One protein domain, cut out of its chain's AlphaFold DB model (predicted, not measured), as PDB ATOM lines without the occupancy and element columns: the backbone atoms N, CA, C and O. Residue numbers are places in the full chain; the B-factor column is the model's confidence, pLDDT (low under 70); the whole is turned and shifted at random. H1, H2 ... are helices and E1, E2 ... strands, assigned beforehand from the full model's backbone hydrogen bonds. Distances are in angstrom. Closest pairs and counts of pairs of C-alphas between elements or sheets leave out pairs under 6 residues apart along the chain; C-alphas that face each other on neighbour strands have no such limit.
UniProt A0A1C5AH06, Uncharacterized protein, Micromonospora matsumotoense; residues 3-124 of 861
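What this domain is: This is residues 3 to 124 of the 861 residues of an uncharacterized protein of Micromonospora matsumotoense (UniProt A0A1C5AH06). A strongly twisted antiparallel sheet is built round the long hairpin of E3 and E4, with H1 and H2 over one face and H3 over the opposite face. E1 and E2 run beside E3, E6 and then E5 extend the sheet beyond E4, and H4 makes a corner with H3, off the sheet. The printed part has 122 residues, with four named helices and six named strands in the order H1 H2 E1 E2 E3 E4 H3 H4 E5 E6; the class is mixed, helices and strands. It is compact, with a radius of gyration of the C-alphas of 15.0 A and spans of 42 by 35 by 25 A.

How they stand to each other: H1, residues 3 to 13, and H2, residues 16 to 27, touch only at the corner by their link, where the closest C-alphas, of Asn 10 and Thr 19, are 6.1 A apart. E1, residues 32 to 34, and E2, residues 41 to 43, lie on one side of E3, residues 49 to 58, and E4, residues 66 to 76, lies on the other side. N 34 and O 54 are 3.0 A apart between E1 and E3, and N 42 and O 50 are 2.9 A apart between E2 and E3. E2, E3 and E4 form a meander, each strand the antiparallel neighbour of the one before; in the hairpin of E3 and E4, N 53 and O 71 are 2.9 A apart. H3, residues 84 to 94, and H4, residues 96 to 102, only just touch, and only at the corner by their link, with 3 pairs of C-alphas within 8 A; the closest are those of Trp 92 and Ala 99, 5.2 A. E5, residues 106 to 112, and E6, residues 118 to 123, form a hairpin, with N 111 and O 119 2.9 A apart; between E4 and E6, N 74 and O 120 are 2.9 A apart. H1 and H2 are on the same face of this branched sheet, H1 over E1 and E3 at a height over the sheet of 9.9 A. H3 is on the opposite face, over E5 and E6 at 10.5 A, and H4 is not on the sheet. Every O i to N i+4 pair is within hydrogen-bond range in H2 and H3, against 2 of 3 in H4 and 3 of 7 in H1, where 2 of 8 O i to N i+3 pairs are within range.

Where its parts are: H1 begins at C-alpha 3, (317.928, 359.246, 265.343), and is 16.7 A long; H2 is 16.2 A. E3 measures 28.6 A and E4 29.0 A, and E4 bends by 51 degrees at residue 70. E6 ends at C-alpha 123, (319.427, 351.372, 292.373).

The domain as a whole: The C-alphas of Gln 3 and Ala 95 are the two farthest apart, at 45.4 A. The printed part has no cut and no long link. The mean pLDDT of the printed part is 78.6, and 30 residues are under 70: 3 to 7, 37 to 48, 59 to 66 and 79 to 83.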
ATOM      1  N   GLN A   3     318.489 357.909 265.090       35.81
ATOM      2  CA  GLN A   3     317.928 359.246 265.343       35.81
ATOM      3  C   GLN A   3     316.582 359.223 266.099       35.81
ATOM      4  O   GLN A   3     316.265 360.194 266.779       35.81
ATOM      5  N   GLY A   4     315.826 358.118 266.051       32.75
ATOM      6  CA  GLY A   4     314.524 358.000 266.729       32.75
ATOM      7  C   GLY A   4     314.605 357.751 268.241       32.75
ATOM      8  O   GLY A   4     313.716 358.170 268.970       32.75
ATOM      9  N   LEU A   5     315.682 357.118 268.725       44.53
ATOM     10  CA  LEU A   5     315.933 356.916 270.162       44.53
ATOM     11  C   LEU A   5     316.600 358.144 270.811       44.53
ATOM     12  O   LEU A   5     316.503 358.340 272.021       44.53
ATOM     13  N   ASN A   6     317.258 358.988 270.007       47.88
ATOM     14  CA  ASN A   6     318.012 360.153 270.480       47.88
ATOM     15  C   ASN A   6     317.140 361.352 270.883       47.88
ATOM     16  O   ASN A   6     317.545 362.104 271.773       47.88
ATOM     17  N   ALA A   7     315.972 361.532 270.257       55.91
ATOM     18  CA  ALA A   7     315.018 362.581 270.628       55.91
ATOM     19  C   ALA A   7     314.347 362.282 271.984       55.91
ATOM     20  O   ALA A   7     314.264 363.156 272.841       55.91
ATOM     21  N   ASP A   8     314.019 361.011 272.226       76.75
ATOM     22  CA  ASP A   8     313.218 360.551 273.369       76.75
ATOM     23  C   ASP A   8     313.861 360.861 274.736       76.75
ATOM     24  O   ASP A   8     313.184 361.252 275.683       76.75
ATOM     25  N   LEU A   9     315.194 360.766 274.857       81.00
ATOM     26  CA  LEU A   9     315.873 361.052 276.130       81.00
ATOM     27  C   LEU A   9     315.988 362.558 276.428       81.00
ATOM     28  O   LEU A   9     315.798 362.960 277.574       81.00
ATOM     29  N   ASN A  10     316.279 363.379 275.412       82.81
ATOM     30  CA  ASN A  10     316.323 364.839 275.560       82.81
ATOM     31  C   ASN A  10     314.932 365.383 275.913       82.81
ATOM     32  O   ASN A  10     314.809 366.213 276.816       82.81
ATOM     33  N   ASP A  11     313.902 364.866 275.241       82.50
ATOM     34  CA  ASP A  11     312.507 365.213 275.493       82.50
ATOM     35  C   ASP A  11     312.042 364.723 276.865       82.50
ATOM     36  O   ASP A  11     311.222 365.371 277.493       82.50
ATOM     37  N   TYR A  12     312.577 363.617 277.381       82.44
ATOM     38  CA  TYR A  12     312.228 363.121 278.711       82.44
ATOM     39  C   TYR A  12     312.903 363.900 279.853       82.44
ATOM     40  O   TYR A  12     312.263 364.243 280.851       82.44
ATOM     41  N   VAL A  13     314.206 364.169 279.735       85.19
ATOM     42  CA  VAL A  13     314.994 364.846 280.779       85.19
ATOM     43  C   VAL A  13     314.743 366.359 280.767       85.19
ATOM     44  O   VAL A  13     314.741 366.986 281.830       85.19
ATOM     45  N   HIS A  14     314.476 366.936 279.589       85.31
ATOM     46  CA  HIS A  14     314.323 368.375 279.341       85.31
ATOM     47  C   HIS A  14     315.514 369.222 279.818       85.31
ATOM     48  O   HIS A  14     315.350 370.360 280.254       85.31
ATOM     49  N   ASP A  15     316.715 368.652 279.755       89.06
ATOM     50  CA  ASP A  15     317.970 369.326 280.073       89.06
ATOM     51  C   ASP A  15     319.080 368.704 279.221       89.06
ATOM     52  O   ASP A  15     319.466 367.543 279.409       89.06
ATOM     53  N   SER A  16     319.554 369.459 278.228       90.38
ATOM     54  CA  SER A  16     320.530 368.965 277.255       90.38
ATOM     55  C   SER A  16     321.889 368.691 277.891       90.38
ATOM     56  O   SER A  16     322.548 367.736 277.490       90.38
ATOM     57  N   LYS A  17     322.295 369.464 278.907       90.50
ATOM     58  CA  LYS A  17     323.574 369.260 279.600       90.50
ATOM     59  C   LYS A  17     323.542 367.983 280.423       90.50
ATOM     60  O   LYS A  17     324.438 367.156 280.297       90.50
ATOM     61  N   VAL A  18     322.471 367.776 281.193       92.25
ATOM     62  CA  VAL A  18     322.251 366.529 281.945       92.25
ATOM     63  C   VAL A  18     322.201 365.331 280.999       92.25
ATOM     64  O   VAL A  18     322.798 364.297 281.284       92.25
ATOM     65  N   THR A  19     321.528 365.463 279.853       93.06
ATOM     66  CA  THR A  19     321.435 364.369 278.879       93.06
ATOM     67  C   THR A  19     322.782 364.056 278.226       93.06
ATOM     68  O   THR A  19     323.130 362.883 278.087       93.06
ATOM     69  N   SER A  20     323.564 365.075 277.864       91.38
ATOM     70  CA  SER A  20     324.927 364.897 277.353       91.38
ATOM     71  C   SER A  20     325.841 364.247 278.390       91.38
ATOM     72  O   SER A  20     326.521 363.276 278.067       91.38
ATOM     73  N   ALA A  21     325.794 364.706 279.643       92.38
ATOM     74  CA  ALA A  21     326.558 364.121 280.740       92.38
ATOM     75  C   ALA A  21     326.175 362.655 280.987       92.38
ATOM     76  O   ALA A  21     327.046 361.806 281.137       92.38
ATOM     77  N   LEU A  22     324.881 362.320 280.945       93.81
ATOM     78  CA  LEU A  22     324.414 360.936 281.056       93.81
ATOM     79  C   LEU A  22     324.916 360.032 279.935       93.81
ATOM     80  O   LEU A  22     325.236 358.872 280.189       93.81
ATOM     81  N   ARG A  23     324.950 360.536 278.700       92.62
ATOM     82  CA  ARG A  23     325.482 359.787 277.557       92.62
ATOM     83  C   ARG A  23     326.978 359.568 277.713       92.62
ATOM     84  O   ARG A  23     327.406 358.426 277.675       92.62
ATOM     85  N   SER A  24     327.731 360.626 278.008       91.00
ATOM     86  CA  SER A  24     329.178 360.538 278.229       91.00
ATOM     87  C   SER A  24     329.528 359.577 279.372       91.00
ATOM     88  O   SER A  24     330.385 358.707 279.223       91.00
ATOM     89  N   TRP A  25     328.789 359.653 280.482       93.94
ATOM     90  CA  TRP A  25     328.891 358.697 281.579       93.94
ATOM     91  C   TRP A  25     328.638 357.255 281.117       93.94
ATOM     92  O   TRP A  25     329.432 356.369 281.426       93.94
ATOM     93  N   ALA A  26     327.562 357.003 280.365       91.94
ATOM     94  CA  ALA A  26     327.211 355.666 279.882       91.94
ATOM     95  C   ALA A  26     328.237 355.103 278.885       91.94
ATOM     96  O   ALA A  26     328.611 353.930 278.991       91.94
ATOM     97  N   ASP A  27     328.726 355.950 277.978       89.25
ATOM     98  CA  ASP A  27     329.763 355.632 276.997       89.25
ATOM     99  C   ASP A  27     331.067 355.218 277.695       89.25
ATOM    100  O   ASP A  27     331.715 354.261 277.270       89.25
ATOM    101  N   GLY A  28     331.394 355.840 278.837       86.69
ATOM    102  CA  GLY A  28     332.517 355.448 279.698       86.69
ATOM    103  C   GLY A  28     332.444 354.002 280.215       86.69
ATOM    104  O   GLY A  28     333.471 353.405 280.535       86.69
ATOM    105  N   PHE A  29     331.253 353.394 280.235       82.69
ATOM    106  CA  PHE A  29     331.048 351.973 280.547       82.69
ATOM    107  C   PHE A  29     330.779 351.107 279.304       82.69
ATOM    108  O   PHE A  29     330.337 349.959 279.441       82.69
ATOM    109  N   GLY A  30     330.995 351.642 278.099       85.75
ATOM    110  CA  GLY A  30     330.654 350.994 276.831       85.75
ATOM    111  C   GLY A  30     329.161 350.682 276.701       85.75
ATOM    112  O   GLY A  30     328.797 349.686 276.072       85.75
ATOM    113  N   GLY A  31     328.305 351.456 277.373       88.62
ATOM    114  CA  GLY A  31     326.864 351.248 277.429       88.62
ATOM    115  C   GLY A  31     326.074 352.388 276.805       88.62
ATOM    116  O   GLY A  31     326.611 353.439 276.488       88.62
ATOM    117  N   THR A  32     324.769 352.185 276.665       91.56
ATOM    118  CA  THR A  32     323.834 353.221 276.221       91.56
ATOM    119  C   THR A  32     322.724 353.411 277.243       91.56
ATOM    120  O   THR A  32     322.329 352.483 277.954       91.56
ATOM    121  N   VAL A  33     322.218 354.640 277.338       91.12
ATOM    122  CA  VAL A  33     321.102 354.992 278.221       91.12
ATOM    123  C   VAL A  33     319.831 355.211 277.424       91.12
ATOM    124  O   VAL A  33     319.831 355.875 276.390       91.12
ATOM    125  N   ARG A  34     318.724 354.679 277.937       88.62
ATOM    126  CA  ARG A  34     317.387 354.896 277.378       88.62
ATOM    127  C   ARG A  34     316.351 355.137 278.460       88.62
ATOM    128  O   ARG A  34     316.506 354.716 279.611       88.62
ATOM    129  N   MET A  35     315.256 355.771 278.065       83.50
ATOM    130  CA  MET A  35     314.076 355.907 278.903       83.50
ATOM    131  C   MET A  35     313.414 354.525 279.106       83.50
ATOM    132  O   MET A  35     313.201 353.792 278.137       83.50
ATOM    133  N   PRO A  36     313.089 354.113 280.346       77.62
ATOM    134  CA  PRO A  36     312.307 352.902 280.572       77.62
ATOM    135  C   PRO A  36     310.854 353.110 280.119       77.62
ATOM    136  O   PRO A  36     310.313 354.199 280.260       77.62
ATOM    137  N   ALA A  37     310.174 352.046 279.673       68.31
ATOM    138  CA  ALA A  37     308.771 352.114 279.228       68.31
ATOM    139  C   ALA A  37     307.797 352.663 280.294       68.31
ATOM    140  O   ALA A  37     306.731 353.176 279.975       68.31
ATOM    141  N   GLN A  38     308.169 352.542 281.571       61.97
ATOM    142  CA  GLN A  38     307.513 353.208 282.693       61.97
ATOM    143  C   GLN A  38     308.476 354.249 283.254       61.97
ATOM    144  O   GLN A  38     309.179 354.001 284.241       61.97
ATOM    145  N   SER A  39     308.546 355.379 282.564       60.81
ATOM    146  CA  SER A  39     309.360 356.517 282.943       60.81
ATOM    147  C   SER A  39     308.583 357.443 283.868       60.81
ATOM    148  O   SER A  39     307.366 357.605 283.775       60.81
ATOM    149  N   ARG A  40     309.299 357.999 284.839       61.47
ATOM    150  CA  ARG A  40     308.762 358.965 285.791       61.47
ATOM    151  C   ARG A  40     309.840 359.999 286.021       61.47
ATOM    152  O   ARG A  40     310.953 359.640 286.405       61.47
ATOM    153  N   ARG A  41     309.475 361.252 285.789       58.06
ATOM    154  CA  ARG A  41     310.235 362.419 286.208       58.06
ATOM    155  C   ARG A  41     309.533 362.990 287.428       58.06
ATOM    156  O   ARG A  41     308.321 363.190 287.398       58.06
ATOM    157  N   ALA A  42     310.289 363.229 288.483       60.00
ATOM    158  CA  ALA A  42     309.833 363.954 289.652       60.00
ATOM    159  C   ALA A  42     310.771 365.142 289.832       60.00
ATOM    160  O   ALA A  42     311.990 364.981 289.853       60.00
ATOM    161  N   ARG A  43     310.213 366.346 289.911       47.19
ATOM    162  CA  ARG A  43     310.988 367.518 290.306       47.19
ATOM    163  C   ARG A  43     310.896 367.619 291.825       47.19
ATOM    164  O   ARG A  43     309.788 367.559 292.355       47.19
ATOM    165  N   GLY A  44     312.041 367.693 292.502       49.69
ATOM    166  CA  GLY A  44     312.063 368.092 293.904       49.69
ATOM    167  C   GLY A  44     311.758 369.587 294.028       49.69
ATOM    168  O   GLY A  44     311.625 370.286 293.023       49.69
ATOM    169  N   TYR A  45     311.643 370.075 295.260       41.56
ATOM    170  CA  TYR A  45     311.556 371.514 295.539       41.56
ATOM    171  C   TYR A  45     312.935 372.176 295.711       41.56
ATOM    172  O   TYR A  45     313.033 373.397 295.657       41.56
ATOM    173  N   THR A  46     314.010 371.391 295.835       53.03
ATOM    174  CA  THR A  46     315.360 371.872 295.508       53.03
ATOM    175  C   THR A  46     315.496 371.999 293.986       53.03
ATOM    176  O   THR A  46     314.692 371.451 293.229       53.03
ATOM    177  N   GLU A  47     316.547 372.654 293.485       56.22
ATOM    178  CA  GLU A  47     316.874 372.577 292.049       56.22
ATOM    179  C   GLU A  47     317.190 371.135 291.587       56.22
ATOM    180  O   GLU A  47     317.325 370.882 290.386       56.22
ATOM    181  N   ALA A  48     317.269 370.176 292.523       67.94
ATOM    182  CA  ALA A  48     317.416 368.771 292.211       67.94
ATOM    183  C   ALA A  48     316.150 368.187 291.570       67.94
ATOM    184  O   ALA A  48     315.014 368.415 291.995       67.94
ATOM    185  N   PHE A  49     316.344 367.337 290.569       80.75
ATOM    186  CA  PHE A  49     315.253 366.570 289.982       80.75
ATOM    187  C   PHE A  49     315.679 365.136 289.720       80.75
ATOM    188  O   PHE A  49     316.857 364.839 289.524       80.75
ATOM    189  N   LEU A  50     314.702 364.235 289.745       85.38
ATOM    190  CA  LEU A  50     314.918 362.803 289.667       85.38
ATOM    191  C   LEU A  50     314.200 362.213 288.467       85.38
ATOM    192  O   LEU A  50     313.086 362.611 288.115       85.38
ATOM    193  N   PHE A  51     314.822 361.216 287.858       82.94
ATOM    194  CA  PHE A  51     314.201 360.434 286.803       82.94
ATOM    195  C   PHE A  51     314.811 359.042 286.721       82.94
ATOM    196  O   PHE A  51     315.891 358.777 287.237       82.94
ATOM    197  N   THR A  52     314.100 358.121 286.081       85.69
ATOM    198  CA  THR A  52     314.600 356.753 285.878       85.69
ATOM    199  C   THR A  52     315.161 356.559 284.478       85.69
ATOM    200  O   THR A  52     314.587 357.060 283.511       85.69
ATOM    201  N   ILE A  53     316.242 355.788 284.377       89.19
ATOM    202  CA  ILE A  53     316.877 355.367 283.122       89.19
ATOM    203  C   ILE A  53     317.052 353.845 283.098       89.19
ATOM    204  O   ILE A  53     317.004 353.181 284.137       89.19
ATOM    205  N   THR A  54     317.275 353.286 281.913       89.62
ATOM    206  CA  THR A  54     317.838 351.943 281.731       89.62
ATOM    207  C   THR A  54     319.215 352.082 281.099       89.62
ATOM    208  O   THR A  54     319.332 352.710 280.050       89.62
ATOM    209  N   LEU A  55     320.233 351.508 281.736       91.19
ATOM    210  CA  LEU A  55     321.590 351.394 281.213       91.19
ATOM    211  C   LEU A  55     321.757 350.009 280.581       91.19
ATOM    212  O   LEU A  55     321.732 348.999 281.289       91.19
ATOM    213  N   ASP A  56     321.936 349.960 279.266       89.88
ATOM    214  CA  ASP A  56     322.238 348.738 278.526       89.88
ATOM    215  C   ASP A  56     323.752 348.625 278.325       89.88
ATOM    216  O   ASP A  56     324.373 349.517 277.756       89.88
ATOM    217  N   ARG A  57     324.363 347.526 278.780       86.38
ATOM    218  CA  ARG A  57     325.806 347.267 278.624       86.38
ATOM    219  C   ARG A  57     326.092 345.896 278.014       86.38
ATOM    220  O   ARG A  57     325.345 344.949 278.276       86.38
ATOM    221  N   PRO A  58     327.182 345.724 277.252       77.31
ATOM    222  CA  PRO A  58     327.660 344.407 276.838       77.31
ATOM    223  C   PRO A  58     328.025 343.557 278.068       77.31
ATOM    224  O   PRO A  58     328.725 344.033 278.962       77.31
ATOM    225  N   ARG A  59     327.570 342.296 278.166       66.69
ATOM    226  CA  ARG A  59     328.001 341.429 279.281       66.69
ATOM    227  C   ARG A  59     329.459 340.983 279.097       66.69
ATOM    228  O   ARG A  59     329.800 340.519 278.012       66.69
ATOM    229  N   PRO A  60     330.282 340.967 280.167       56.38
ATOM    230  CA  PRO A  60     331.692 340.562 280.086       56.38
ATOM    231  C   PRO A  60     331.943 339.099 279.676       56.38
ATOM    232  O   PRO A  60     333.058 338.750 279.303       56.38
ATOM    233  N   ARG A  61     330.949 338.202 279.780       49.28
ATOM    234  CA  ARG A  61     331.109 336.764 279.487       49.28
ATOM    235  C   ARG A  61     329.883 336.197 278.768       49.28
ATOM    236  O   ARG A  61     328.923 335.767 279.403       49.28
ATOM    237  N   GLY A  62     329.935 336.192 277.438       48.72
ATOM    238  CA  GLY A  62     328.996 335.487 276.563       48.72
ATOM    239  C   GLY A  62     328.673 336.285 275.295       48.72
ATOM    240  O   GLY A  62     328.269 337.442 275.413       48.72
ATOM    241  N   PRO A  63     328.815 335.710 274.087       44.75
ATOM    242  CA  PRO A  63     328.497 336.422 272.856       44.75
ATOM    243  C   PRO A  63     326.994 336.748 272.801       44.75
ATOM    244  O   PRO A  63     326.151 335.855 272.880       44.75
ATOM    245  N   GLY A  64     326.665 338.038 272.679       53.62
ATOM    246  CA  GLY A  64     325.336 338.509 272.270       53.62
ATOM    247  C   GLY A  64     324.288 338.766 273.363       53.62
ATOM    248  O   GLY A  64     323.121 338.924 273.021       53.62
ATOM    249  N   ARG A  65     324.638 338.828 274.657       52.66
ATOM    250  CA  ARG A  65     323.684 339.252 275.708       52.66
ATOM    251  C   ARG A  65     324.084 340.593 276.318       52.66
ATOM    252  O   ARG A  65     325.096 340.673 277.008       52.66
ATOM    253  N   THR A  66     323.268 341.622 276.112       60.50
ATOM    254  CA  THR A  66     323.339 342.882 276.859       60.50
ATOM    255  C   THR A  66     322.746 342.695 278.260       60.50
ATOM    256  O   THR A  66     321.754 341.990 278.459       60.50
ATOM    257  N   GLY A  67     323.404 343.253 279.273       77.12
ATOM    258  CA  GLY A  67     322.847 343.422 280.606       77.12
ATOM    259  C   GLY A  67     322.172 344.782 280.680       77.12
ATOM    260  O   GLY A  67     322.853 345.794 280.560       77.12
ATOM    261  N   SER A  68     320.856 344.794 280.867       83.56
ATOM    262  CA  SER A  68     320.095 346.008 281.153       83.56
ATOM    263  C   SER A  68     319.943 346.172 282.662       83.56
ATOM    264  O   SER A  68     319.549 345.225 283.345       83.56
ATOM    265  N   GLU A  69     320.230 347.361 283.180       86.06
ATOM    266  CA  GLU A  69     320.023 347.727 284.584       86.06
ATOM    267  C   GLU A  69     319.169 348.995 284.662       86.06
ATOM    268  O   GLU A  69     319.413 349.953 283.933       86.06
ATOM    269  N   LYS A  70     318.157 349.008 285.537       84.88
ATOM    270  CA  LYS A  70     317.320 350.190 285.773       84.88
ATOM    271  C   LYS A  70     317.902 351.003 286.926       84.88
ATOM    272  O   LYS A  70     318.163 350.446 287.990       84.88
ATOM    273  N   LEU A  71     318.043 352.308 286.726       87.75
ATOM    274  CA  LEU A  71     318.609 353.232 287.709       87.75
ATOM    275  C   LEU A  71     317.662 354.402 287.954       87.75
ATOM    276  O   LEU A  71     316.938 354.831 287.051       87.75
ATOM    277  N   LEU A  72     317.688 354.915 289.179       88.00
ATOM    278  CA  LEU A  72     317.188 356.234 289.531       88.00
ATOM    279  C   LEU A  72     318.364 357.209 289.454       88.00
ATOM    280  O   LEU A  72     319.408 356.973 290.057       88.00
ATOM    281  N   VAL A  73     318.201 358.287 288.703       88.38
ATOM    282  CA  VAL A  73     319.181 359.364 288.580       88.38
ATOM    283  C   VAL A  73     318.636 360.562 289.334       88.38
ATOM    284  O   VAL A  73     317.537 361.022 289.022       88.38
ATOM    285  N   LYS A  74     319.394 361.058 290.310       89.69
ATOM    286  CA  LYS A  74     319.153 362.341 290.976       89.69
ATOM    287  C   LYS A  74     320.144 363.346 290.404       89.69
ATOM    288  O   LYS A  74     321.351 363.137 290.483       89.69
ATOM    289  N   VAL A  75     319.641 364.410 289.791       89.25
ATOM    290  CA  VAL A  75     320.462 365.553 289.389       89.25
ATOM    291  C   VAL A  75     320.579 366.444 290.601       89.25
ATOM    292  O   VAL A  75     319.577 366.960 291.075       89.25
ATOM    293  N   LEU A  76     321.782 366.577 291.124       85.38
ATOM    294  CA  LEU A  76     322.096 367.388 292.278       85.38
ATOM    295  C   LEU A  76     322.447 368.824 291.844       85.38
ATOM    296  O   LEU A  76     323.077 368.989 290.793       85.38
ATOM    297  N   PRO A  77     322.069 369.851 292.627       81.19
ATOM    298  CA  PRO A  77     322.360 371.248 292.311       81.19
ATOM    299  C   PRO A  77     323.866 371.527 292.303       81.19
ATOM    300  O   PRO A  77     324.674 370.703 292.750       81.19
ATOM    301  N   ALA A  78     324.241 372.703 291.795       76.19
ATOM    302  CA  ALA A  78     325.628 373.132 291.831       76.19
ATOM    303  C   ALA A  78     326.143 373.206 293.282       76.19
ATOM    304  O   ALA A  78     325.404 373.555 294.206       76.19
ATOM    305  N   TRP A  79     327.400 372.794 293.481       57.00
ATOM    306  CA  TRP A  79     328.114 372.881 294.763       57.00
ATOM    307  C   TRP A  79     328.013 374.301 295.340       57.00
ATOM    308  O   TRP A  79     328.064 375.231 294.532       57.00
ATOM    309  N   PRO A  80     327.883 374.502 296.674       50.59
ATOM    310  CA  PRO A  80     328.195 373.654 297.835       50.59
ATOM    311  C   PRO A  80     327.006 372.928 298.466       50.59
ATOM    312  O   PRO A  80     327.156 372.289 299.509       50.59
ATOM    313  N   HIS A  81     325.826 372.967 297.852       52.91
ATOM    314  CA  HIS A  81     324.616 372.359 298.419       52.91
ATOM    315  C   HIS A  81     324.608 370.815 298.421       52.91
ATOM    316  O   HIS A  81     323.614 370.195 298.792       52.91
ATOM    317  N   THR A  82     325.701 370.158 298.028       57.09
ATOM    318  CA  THR A  82     325.753 368.716 297.764       57.09
ATOM    319  C   THR A  82     326.614 367.949 298.762       57.09
ATOM    320  O   THR A  82     327.694 367.465 298.449       57.09
ATOM    321  N   LYS A  83     326.084 367.767 299.977       65.38
ATOM    322  CA  LYS A  83     326.612 366.786 300.951       65.38
ATOM    323  C   LYS A  83     326.140 365.352 300.670       65.38
ATOM    324  O   LYS A  83     326.658 364.406 301.254       65.38
ATOM    325  N   GLU A  84     325.142 365.188 299.804       71.94
ATOM    326  CA  GLU A  84     324.364 363.951 299.687       71.94
ATOM    327  C   GLU A  84     325.156 362.706 299.246       71.94
ATOM    328  O   GLU A  84     324.988 361.684 299.914       71.94
ATOM    329  N   PRO A  85     326.035 362.730 298.220       70.62
ATOM    330  CA  PRO A  85     326.798 361.537 297.839       70.62
ATOM    331  C   PRO A  85     327.670 361.004 298.983       70.62
ATOM    332  O   PRO A  85     327.536 359.844 299.369       70.62
ATOM    333  N   GLY A  86     328.460 361.884 299.611       78.44
ATOM    334  CA  GLY A  86     329.316 361.506 300.735       78.44
ATOM    335  C   GLY A  86     328.517 361.024 301.952       78.44
ATOM    336  O   GLY A  86     328.933 360.101 302.645       78.44
ATOM    337  N   ARG A  87     327.325 361.585 302.200       85.56
ATOM    338  CA  ARG A  87     326.432 361.140 303.289       85.56
ATOM    339  C   ARG A  87     325.795 359.781 303.006       85.56
ATOM    340  O   ARG A  87     325.640 358.973 303.921       85.56
ATOM    341  N   HIS A  88     325.476 359.497 301.748       87.06
ATOM    342  CA  HIS A  88     324.961 358.201 301.331       87.06
ATOM    343  C   HIS A  88     326.026 357.101 301.457       87.06
ATOM    344  O   HIS A  88     325.736 356.012 301.959       87.06
ATOM    345  N   GLU A  89     327.259 357.369 301.029       84.12
ATOM    346  CA  GLU A  89     328.387 356.450 301.219       84.12
ATOM    347  C   GLU A  89     328.724 356.265 302.704       84.12
ATOM    348  O   GLU A  89     328.931 355.136 303.169       84.12
ATOM    349  N   LEU A  90     328.687 357.351 303.481       84.81
ATOM    350  CA  LEU A  90     328.833 357.297 304.931       84.81
ATOM    351  C   LEU A  90     327.792 356.358 305.546       84.81
ATOM    352  O   LEU A  90     328.168 355.443 306.270       84.81
ATOM    353  N   ALA A  91     326.508 356.495 305.212       90.25
ATOM    354  CA  ALA A  91     325.455 355.620 305.729       90.25
ATOM    355  C   ALA A  91     325.692 354.133 305.408       90.25
ATOM    356  O   ALA A  91     325.496 353.264 306.263       90.25
ATOM    357  N   TRP A  92     326.151 353.835 304.188       89.38
ATOM    358  CA  TRP A  92     326.455 352.470 303.754       89.38
ATOM    359  C   TRP A  92     327.657 351.863 304.475       89.38
ATOM    360  O   TRP A  92     327.607 350.698 304.872       89.38
ATOM    361  N   SER A  93     328.718 352.643 304.669       86.69
ATOM    362  CA  SER A  93     329.925 352.197 305.375       86.69
ATOM    363  C   SER A  93     329.726 352.101 306.891       86.69
ATOM    364  O   SER A  93     330.300 351.216 307.522       86.69
ATOM    365  N   SER A  94     328.870 352.950 307.463       87.19
ATOM    366  CA  SER A  94     328.590 353.015 308.905       87.19
ATOM    367  C   SER A  94     327.837 351.790 309.424       87.19
ATOM    368  O   SER A  94     328.118 351.295 310.513       87.19
ATOM    369  N   ALA A  95     326.872 351.286 308.646       89.12
ATOM    370  CA  ALA A  95     326.035 350.156 309.044       89.12
ATOM    371  C   ALA A  95     325.759 349.195 307.870       89.12
ATOM    372  O   ALA A  95     324.605 349.062 307.453       89.12
ATOM    373  N   PRO A  96     326.765 348.463 307.348       88.69
ATOM    374  CA  PRO A  96     326.647 347.724 306.086       88.69
ATOM    375  C   PRO A  96     325.497 346.710 306.054       88.69
ATOM    376  O   PRO A  96     324.756 346.627 305.077       88.69
ATOM    377  N   GLY A  97     325.290 345.974 307.152       90.19
ATOM    378  CA  GLY A  97     324.204 344.997 307.244       90.19
ATOM    379  C   GLY A  97     322.815 345.644 307.235       90.19
ATOM    380  O   GLY A  97     321.887 345.109 306.629       90.19
ATOM    381  N   PHE A  98     322.655 346.799 307.889       93.38
ATOM    382  CA  PHE A  98     321.420 347.577 307.799       93.38
ATOM    383  C   PHE A  98     321.261 348.152 306.391       93.38
ATOM    384  O   PHE A  98     320.201 347.989 305.788       93.38
ATOM    385  N   ALA A  99     322.324 348.747 305.849       92.88
ATOM    386  CA  ALA A  99     322.354 349.383 304.541       92.88
ATOM    387  C   ALA A  99     321.902 348.442 303.423       92.88
ATOM    388  O   ALA A  99     320.949 348.753 302.712       92.88
ATOM    389  N   GLU A 100     322.473 347.240 303.354       90.44
ATOM    390  CA  GLU A 100     322.104 346.222 302.367       90.44
ATOM    391  C   GLU A 100     320.604 345.870 302.414       90.44
ATOM    392  O   GLU A 100     319.950 345.658 301.386       90.44
ATOM    393  N   ARG A 101     320.026 345.827 303.620       92.44
ATOM    394  CA  ARG A 101     318.630 345.425 303.827       92.44
ATOM    395  C   ARG A 101     317.635 346.570 303.738       92.44
ATOM    396  O   ARG A 101     316.465 346.293 303.464       92.44
ATOM    397  N   ARG A 102     318.040 347.802 304.042       95.12
ATOM    398  CA  ARG A 102     317.134 348.916 304.362       95.12
ATOM    399  C   ARG A 102     317.429 350.195 303.610       95.12
ATOM    400  O   ARG A 102     316.531 351.017 303.547       95.12
ATOM    401  N   LEU A 103     318.602 350.374 303.020       94.06
ATOM    402  CA  LEU A 103     318.922 351.572 302.250       94.06
ATOM    403  C   LEU A 103     318.860 351.261 300.755       94.06
ATOM    404  O   LEU A 103     319.103 350.132 300.313       94.06
ATOM    405  N   VAL A 104     318.502 352.257 299.953       91.25
ATOM    406  CA  VAL A 104     318.774 352.191 298.516       91.25
ATOM    407  C   VAL A 104     320.285 352.296 298.302       91.25
ATOM    408  O   VAL A 104     320.979 352.965 299.061       91.25
ATOM    409  N   GLN A 105     320.818 351.574 297.316       88.12
ATOM    410  CA  GLN A 105     322.248 351.586 297.012       88.12
ATOM    411  C   GLN A 105     322.565 352.682 296.002       88.12
ATOM    412  O   GLN A 105     321.914 352.755 294.962       88.12
ATOM    413  N   GLN A 106     323.612 353.462 296.257       89.12
ATOM    414  CA  GLN A 106     324.245 354.271 295.227       89.12
ATOM    415  C   GLN A 106     325.100 353.334 294.374       89.12
ATOM    416  O   GLN A 106     326.080 352.759 294.842       89.12
ATOM    417  N   ARG A 107     324.662 353.090 293.141       86.12
ATOM    418  CA  ARG A 107     325.211 352.032 292.289       86.12
ATOM    419  C   ARG A 107     326.504 352.448 291.591       86.12
ATOM    420  O   ARG A 107     327.330 351.586 291.303       86.12
ATOM    421  N   TYR A 108     326.650 353.744 291.329       86.06
ATOM    422  CA  TYR A 108     327.813 354.341 290.679       86.06
ATOM    423  C   TYR A 108     328.256 355.591 291.429       86.06
ATOM    424  O   TYR A 108     327.447 356.249 292.093       86.06
ATOM    425  N   HIS A 109     329.531 355.943 291.267       83.00
ATOM    426  CA  HIS A 109     330.024 357.256 291.665       83.00
ATOM    427  C   HIS A 109     329.210 358.356 290.983       83.00
ATOM    428  O   HIS A 109     328.641 358.160 289.903       83.00
ATOM    429  N   TRP A 110     329.119 359.497 291.656       86.75
ATOM    430  CA  TRP A 110     328.475 360.661 291.080       86.75
ATOM    431  C   TRP A 110     329.266 361.151 289.858       86.75
ATOM    432  O   TRP A 110     330.461 360.889 289.737       86.75
ATOM    433  N   TYR A 111     328.594 361.817 288.922       85.69
ATOM    434  CA  TYR A 111     329.195 362.223 287.650       85.69
ATOM    435  C   TYR A 111     328.925 363.704 287.361       85.69
ATOM    436  O   TYR A 111     327.774 364.130 287.475       85.69
ATOM    437  N   PRO A 112     329.937 364.515 287.005       85.88
ATOM    438  CA  PRO A 112     329.744 365.940 286.765       85.88
ATOM    439  C   PRO A 112     328.916 366.201 285.504       85.88
ATOM    440  O   PRO A 112     329.124 365.591 284.461       85.88
ATOM    441  N   VAL A 113     327.995 367.163 285.584       87.25
ATOM    442  CA  VAL A 113     327.249 367.671 284.416       87.25
ATOM    443  C   VAL A 113     328.080 368.704 283.631       87.25
ATOM    444  O   VAL A 113     327.808 368.992 282.464       87.25
ATOM    445  N   GLY A 114     329.121 369.256 284.265       77.62
ATOM    446  CA  GLY A 114     330.023 370.262 283.698       77.62
ATOM    447  C   GLY A 114     329.523 371.707 283.817       77.62
ATOM    448  O   GLY A 114     330.138 372.615 283.277       77.62
ATOM    449  N   ASP A 115     328.430 371.943 284.547       77.88
ATOM    450  CA  ASP A 115     327.947 373.276 284.943       77.88
ATOM    451  C   ASP A 115     327.859 373.440 286.472       77.88
ATOM    452  O   ASP A 115     327.077 374.234 286.987       77.88
ATOM    453  N   GLY A 116     328.658 372.655 287.197       76.12
ATOM    454  CA  GLY A 116     328.679 372.597 288.659       76.12
ATOM    455  C   GLY A 116     327.703 371.584 289.262       76.12
ATOM    456  O   GLY A 116     327.909 371.174 290.403       76.12
ATOM    457  N   ARG A 117     326.679 371.146 288.515       87.25
ATOM    458  CA  ARG A 117     325.744 370.089 288.938       87.25
ATOM    459  C   ARG A 117     326.350 368.697 288.801       87.25
ATOM    460  O   ARG A 117     327.297 368.481 288.040       87.25
ATOM    461  N   HIS A 118     325.737 367.734 289.484       87.69
ATOM    462  CA  HIS A 118     326.189 366.343 289.503       87.69
ATOM    463  C   HIS A 118     325.036 365.363 289.300       87.69
ATOM    464  O   HIS A 118     323.905 365.625 289.686       87.69
ATOM    465  N   LEU A 119     325.322 364.211 288.712       91.06
ATOM    466  CA  LEU A 119     324.411 363.081 288.605       91.06
ATOM    467  C   LEU A 119     324.739 362.094 289.717       91.06
ATOM    468  O   LEU A 119     325.886 361.688 289.845       91.06
ATOM    469  N   MET A 120     323.746 361.671 290.484       90.69
ATOM    470  CA  MET A 120     323.861 360.587 291.454       90.69
ATOM    471  C   MET A 120     323.022 359.405 290.975       90.69
ATOM    472  O   MET A 120     321.853 359.566 290.622       90.69
ATOM    473  N   PHE A 121     323.615 358.212 290.967       90.56
ATOM    474  CA  PHE A 121     322.989 357.007 290.426       90.56
ATOM    475  C   PHE A 121     322.633 356.036 291.540       90.56
ATOM    476  O   PHE A 121     323.507 355.462 292.187       90.56
ATOM    477  N   GLN A 122     321.345 355.800 291.720       89.06
ATOM    478  CA  GLN A 122     320.809 354.898 292.722       89.06
ATOM    479  C   GLN A 122     320.138 353.692 292.067       89.06
ATOM    480  O   GLN A 122     319.532 353.780 290.995       89.06
ATOM    481  N   SER A 123     320.225 352.541 292.723       86.31
ATOM    482  CA  SER A 123     319.427 351.372 292.373       86.31
ATOM    483  C   SER A 123     317.943 351.705 292.519       86.31
ATOM    484  O   SER A 123     317.536 352.360 293.476       86.31
ATOM    485  N   VAL A 124     317.094 351.220 291.613       80.06
ATOM    486  CA  VAL A 124     315.649 351.314 291.856       80.06
ATOM    487  C   VAL A 124     315.300 350.426 293.048       80.06
ATOM    488  O   VAL A 124     315.680 349.250 293.092       80.06
TER     489      VAL A 124